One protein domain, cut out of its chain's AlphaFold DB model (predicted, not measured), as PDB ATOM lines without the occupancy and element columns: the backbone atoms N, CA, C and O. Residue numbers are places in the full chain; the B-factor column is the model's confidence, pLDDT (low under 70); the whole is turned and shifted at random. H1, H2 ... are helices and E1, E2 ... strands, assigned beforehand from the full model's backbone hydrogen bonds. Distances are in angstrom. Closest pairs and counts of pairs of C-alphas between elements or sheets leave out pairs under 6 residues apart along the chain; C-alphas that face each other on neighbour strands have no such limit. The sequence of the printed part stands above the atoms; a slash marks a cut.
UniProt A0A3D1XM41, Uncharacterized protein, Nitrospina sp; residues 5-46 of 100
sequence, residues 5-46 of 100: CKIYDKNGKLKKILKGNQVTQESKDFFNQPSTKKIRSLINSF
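AT A GLANCE: This is residues 5 to 46 of the 100 residues of an uncharacterized protein of Nitrospina sp (UniProt A0A3D1XM41). A drawn-out chain with no common core: a small two-stranded hairpin, E1 and E2, makes one end, the helix H2 the other, and the short helix H1 sits between them along the way. The helices do not pack on the hairpin or on each other. The printed part has 42 residues with two named strands and two named helices, in the order E1, E2, H1, H2; the sheet, E1 - E2, is antiparallel and the class is mixed, helices and strands. The whole is only just loose, close to extended, with a radius of gyration of the C-alphas of 13.3 A, and elongated, spanning 32 by 20 by 19 A.

HOW THE PARTS SIT: E1, residues 5 to 8, and E2, residues 14 to 19, form a hairpin, antiparallel at 162 degrees between their directions. The C-alphas of Lys 6 and Ile 17 face each other at 4.5 A. N 5 and O 18, and N 7 and O 16, are within hydrogen-bond range, each pair at 2.8 A. H1, residues 25 to 30, is apart from E1. H2, residues 37 to 45, is apart from E1, E2 and H1. In H1 and H2 every O i to N i+4 pair is within hydrogen-bond range.

IN THESE COORDINATES: E1 begins at C-alpha 5, (225.123, 355.628, 317.412), and is 9.8 A long from first to last C-alpha. E2 is 14.3 A long, H1 9.1 A. H2 is 12.3 A long and ends at C-alpha 45, (215.443, 374.618, 322.735).

THE WHOLE: The two C-alphas farthest apart, those of Asn 11 and Ser 45, are 34.1 A apart. The printed part has no cut. The links E1 to E2 and E2 to H1 are tight, and H1 to H2 is short. Residues 21 to 30, 33 to 38 and 41 to 46 stand free. The mean pLDDT of the printed part is 75.8; residues 20 to 32 are under 70.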
ATOM      1  N   CYS A   5     224.667 354.873 318.579       79.44
ATOM      2  CA  CYS A   5     225.123 355.628 317.412       79.44
ATOM      3  C   CYS A   5     226.100 354.794 316.573       79.44
ATOM      4  O   CYS A   5     227.196 354.455 317.025       79.44
ATOM      5  N   LYS A   6     225.727 354.498 315.324       84.88
ATOM      6  CA  LYS A   6     226.583 353.813 314.345       84.88
ATOM      7  C   LYS A   6     227.514 354.821 313.668       84.88
ATOM      8  O   LYS A   6     227.047 355.740 313.005       84.88
ATOM      9  N   ILE A   7     228.823 354.643 313.822       81.88
ATOM     10  CA  ILE A   7     229.854 355.462 313.177       81.88
ATOM     11  C   ILE A   7     230.411 354.698 311.983       81.88
ATOM     12  O   ILE A   7     230.908 353.580 312.132       81.88
ATOM     13  N   TYR A   8     230.355 355.326 310.813       88.19
ATOM     14  CA  TYR A   8     230.847 354.786 309.552       88.19
ATOM     15  C   TYR A   8     232.142 355.481 309.132       88.19
ATOM     16  O   TYR A   8     232.399 356.631 309.488       88.19
ATOM     17  N   ASP A   9     232.965 354.765 308.380       84.88
ATOM     18  CA  ASP A   9     234.144 355.302 307.716       84.88
ATOM     19  C   ASP A   9     233.802 356.180 306.512       84.88
ATOM     20  O   ASP A   9     232.692 356.130 305.987       84.88
ATOM     21  N   LYS A  10     234.801 356.914 306.001       85.19
ATOM     22  CA  LYS A  10     234.691 357.682 304.742       85.19
ATOM     23  C   LYS A  10     234.271 356.814 303.545       85.19
ATOM     24  O   LYS A  10     233.647 357.312 302.621       85.19
ATOM     25  N   ASN A  11     234.561 355.513 303.606       87.19
ATOM     26  CA  ASN A  11     234.179 354.521 302.598       87.19
ATOM     27  C   ASN A  11     232.802 353.879 302.882       87.19
ATOM     28  O   ASN A  11     232.466 352.860 302.288       87.19
ATOM     29  N   GLY A  12     232.035 354.396 303.850       76.94
ATOM     30  CA  GLY A  12     230.703 353.898 304.213       76.94
ATOM     31  C   GLY A  12     230.684 352.588 305.010       76.94
ATOM     32  O   GLY A  12     229.612 352.083 305.334       76.94
ATOM     33  N   LYS A  13     231.844 352.021 305.364       89.00
ATOM     34  CA  LYS A  13     231.927 350.795 306.172       89.00
ATOM     35  C   LYS A  13     231.674 351.106 307.646       89.00
ATOM     36  O   LYS A  13     232.221 352.067 308.178       89.00
ATOM     37  N   LEU A  14     230.854 350.297 308.320       87.25
ATOM     38  CA  LEU A  14     230.596 350.465 309.751       87.25
ATOM     39  C   LEU A  14     231.895 350.273 310.539       87.25
ATOM     40  O   LEU A  14     232.508 349.208 310.470       87.25
ATOM     41  N   LYS A  15     232.288 351.300 311.290       87.94
ATOM     42  CA  LYS A  15     233.537 351.329 312.050       87.94
ATOM     43  C   LYS A  15     233.328 350.950 313.510       87.94
ATOM     44  O   LYS A  15     234.075 350.138 314.044       87.94
ATOM     45  N   LYS A  16     232.315 351.532 314.160       83.62
ATOM     46  CA  LYS A  16     231.950 351.214 315.550       83.62
ATOM     47  C   LYS A  16     230.512 351.601 315.877       83.62
ATOM     48  O   LYS A  16     229.946 352.486 315.241       83.62
ATOM     49  N   ILE A  17     229.944 350.965 316.898       81.38
ATOM     50  CA  ILE A  17     228.648 351.331 317.480       81.38
ATOM     51  C   ILE A  17     228.918 351.889 318.876       81.38
ATOM     52  O   ILE A  17     229.379 351.160 319.750       81.38
ATOM     53  N   LEU A  18     228.666 353.181 319.075       76.25
ATOM     54  CA  LEU A  18     228.772 353.826 320.380       76.25
ATOM     55  C   LEU A  18     227.455 353.669 321.129       76.25
ATOM     56  O   LEU A  18     226.418 354.158 320.685       76.25
ATOM     57  N   LYS A  19     227.510 353.011 322.284       74.44
ATOM     58  CA  LYS A  19     226.385 352.944 323.221       74.44
ATOM     59  C   LYS A  19     226.448 354.139 324.169       74.44
ATOM     60  O   LYS A  19     227.545 354.557 324.533       74.44
ATOM     61  N   GLY A  20     225.299 354.640 324.627       62.19
ATOM     62  CA  GLY A  20     225.229 355.784 325.553       62.19
ATOM     63  C   GLY A  20     226.132 355.674 326.796       62.19
ATOM     64  O   GLY A  20     226.679 356.674 327.245       62.19
ATOM     65  N   ASN A  21     226.381 354.459 327.294       62.78
ATOM     66  CA  ASN A  21     227.235 354.216 328.466       62.78
ATOM     67  C   ASN A  21     228.750 354.272 328.164       62.78
ATOM     68  O   ASN A  21     229.549 354.246 329.091       62.78
ATOM     69  N   GLN A  22     229.152 354.320 326.889       59.75
ATOM     70  CA  GLN A  22     230.555 354.383 326.439       59.75
ATOM     71  C   GLN A  22     230.999 355.812 326.077       59.75
ATOM     72  O   GLN A  22     232.117 356.021 325.611       59.75
ATOM     73  N   VAL A  23     230.117 356.797 326.262       58.12
ATOM     74  CA  VAL A  23     230.413 358.224 326.100       58.12
ATOM     75  C   VAL A  23     231.299 358.647 327.278       58.12
ATOM     76  O   VAL A  23     230.828 358.753 328.412       58.12
ATOM     77  N   THR A  24     232.600 358.819 327.028       58.66
ATOM     78  CA  THR A  24     233.595 359.192 328.048       58.66
ATOM     79  C   THR A  24     233.291 360.573 328.636       58.66
ATOM     80  O   THR A  24     232.673 361.410 327.977       58.66
ATOM     81  N   GLN A  25     233.733 360.844 329.867       57.78
ATOM     82  CA  GLN A  25     233.558 362.154 330.511       57.78
ATOM     83  C   GLN A  25     234.099 363.301 329.627       57.78
ATOM     84  O   GLN A  25     233.406 364.291 329.417       57.78
ATOM     85  N   GLU A  26     235.239 363.078 328.967       56.84
ATOM     86  CA  GLU A  26     235.865 363.995 327.998       56.84
ATOM     87  C   GLU A  26     234.927 364.403 326.847       56.84
ATOM     88  O   GLU A  26     234.905 365.553 326.407       56.84
ATOM     89  N   SER A  27     234.096 363.473 326.367       59.75
ATOM     90  CA  SER A  27     233.126 363.757 325.306       59.75
ATOM     91  C   SER A  27     231.915 364.563 325.792       59.75
ATOM     92  O   SER A  27     231.298 365.266 324.992       59.75
ATOM     93  N   LYS A  28     231.601 364.540 327.096       60.41
ATOM     94  CA  LYS A  28     230.618 365.458 327.704       60.41
ATOM     95  C   LYS A  28     231.196 366.869 327.838       60.41
ATOM     96  O   LYS A  28     230.472 367.843 327.616       60.41
ATOM     97  N   ASP A  29     232.492 366.970 328.128       63.69
ATOM     98  CA  ASP A  29     233.199 368.244 328.289       63.69
ATOM     99  C   ASP A  29     233.383 369.007 326.971       63.69
ATOM    100  O   ASP A  29     233.324 370.237 326.963       63.69
ATOM    101  N   PHE A  30     233.450 368.314 325.830       64.31
ATOM    102  CA  PHE A  30     233.403 368.940 324.499       64.31
ATOM    103  C   PHE A  30     232.146 369.813 324.289       64.31
ATOM    104  O   PHE A  30     232.206 370.917 323.739       64.31
ATOM    105  N   PHE A  31     230.989 369.373 324.796       59.09
ATOM    106  CA  PHE A  31     229.746 370.153 324.731       59.09
ATOM    107  C   PHE A  31     229.686 371.295 325.763       59.09
ATOM    108  O   PHE A  31     228.792 372.137 325.673       59.09
ATOM    109  N   ASN A  32     230.605 371.334 326.739       66.94
ATOM    110  CA  ASN A  32     230.726 372.401 327.742       66.94
ATOM    111  C   ASN A  32     231.617 373.573 327.274       66.94
ATOM    112  O   ASN A  32     231.722 374.569 327.988       66.94
ATOM    113  N   GLN A  33     232.249 373.488 326.098       78.06
ATOM    114  CA  GLN A  33     233.151 374.529 325.598       78.06
ATOM    115  C   GLN A  33     232.407 375.826 325.202       78.06
ATOM    116  O   GLN A  33     231.268 375.780 324.725       78.06
ATOM    117  N   PRO A  34     233.040 377.013 325.321       79.88
ATOM    118  CA  PRO A  34     232.421 378.286 324.930       79.88
ATOM    119  C   PRO A  34     231.951 378.310 323.469       79.88
ATOM    120  O   PRO A  34     230.878 378.834 323.169       79.88
ATOM    121  N   SER A  35     232.723 377.690 322.572       81.06
ATOM    122  CA  SER A  35     232.419 377.562 321.142       81.06
ATOM    123  C   SER A  35     231.174 376.712 320.861       81.06
ATOM    124  O   SER A  35     230.463 376.966 319.890       81.06
ATOM    125  N   THR A  36     230.863 375.736 321.719       77.62
ATOM    126  CA  THR A  36     229.726 374.815 321.556       77.62
ATOM    127  C   THR A  36     228.476 375.257 322.327       77.62
ATOM    128  O   THR A  36     227.383 374.745 322.066       77.62
ATOM    129  N   LYS A  37     228.575 376.287 323.186       81.94
ATOM    130  CA  LYS A  37     227.468 376.837 323.998       81.94
ATOM    131  C   LYS A  37     226.246 377.246 323.168       81.94
ATOM    132  O   LYS A  37     225.116 376.944 323.552       81.94
ATOM    133  N   LYS A  38     226.460 377.904 322.021       82.12
ATOM    134  CA  LYS A  38     225.371 378.359 321.135       82.12
ATOM    135  C   LYS A  38     224.602 377.179 320.536       82.12
ATOM    136  O   LYS A  38     223.375 377.173 320.565       82.12
ATOM    137  N   ILE A  39     225.321 376.163 320.053       81.50
ATOM    138  CA  ILE A  39     224.724 374.944 319.487       81.50
ATOM    139  C   ILE A  39     223.995 374.155 320.578       81.50
ATOM    140  O   ILE A  39     222.871 373.722 320.352       81.50
ATOM    141  N   ARG A  40     224.562 374.033 321.786       81.00
ATOM    142  CA  ARG A  40     223.880 373.387 322.919       81.00
ATOM    143  C   ARG A  40     222.571 374.091 323.287       81.00
ATOM    144  O   ARG A  40     221.569 373.419 323.493       81.00
ATOM    145  N   SER A  41     222.573 375.423 323.373       83.06
ATOM    146  CA  SER A  41     221.357 376.191 323.679       83.06
ATOM    147  C   SER A  41     220.270 375.968 322.631       83.06
ATOM    148  O   SER A  41     219.100 375.864 322.986       83.06
ATOM    149  N   LEU A  42     220.657 375.877 321.356       83.50
ATOM    150  CA  LEU A  42     219.744 375.546 320.270       83.50
ATOM    151  C   LEU A  42     219.218 374.109 320.411       83.50
ATOM    152  O   LEU A  42     218.009 373.915 320.372       83.50
ATOM    153  N   ILE A  43     220.090 373.123 320.655       83.62
ATOM    154  CA  ILE A  43     219.690 371.721 320.868       83.62
ATOM    155  C   ILE A  43     218.660 371.606 322.000       83.62
ATOM    156  O   ILE A  43     217.607 371.011 321.809       83.62
ATOM    157  N   ASN A  44     218.927 372.243 323.141       80.88
ATOM    158  CA  ASN A  44     218.036 372.224 324.304       80.88
ATOM    159  C   ASN A  44     216.726 373.003 324.090       80.88
ATOM    160  O   ASN A  44     215.779 372.817 324.848       80.88
ATOM    161  N   SER A  45     216.673 373.905 323.102       85.62
ATOM    162  CA  SER A  45     215.443 374.618 322.735       85.62
ATOM    163  C   SER A  45     214.488 373.763 321.901       85.62
ATOM    164  O   SER A  45     213.292 374.060 321.849       85.62
ATOM    165  N   PHE A  46     214.981 372.690 321.272       85.81
ATOM    166  CA  PHE A  46     214.100 371.731 320.628       85.81
ATOM    167  C   PHE A  46     213.372 370.932 321.699       85.81
ATOM    168  O   PHE A  46     213.977 370.348 322.594       85.81
TER     169      PHE A  46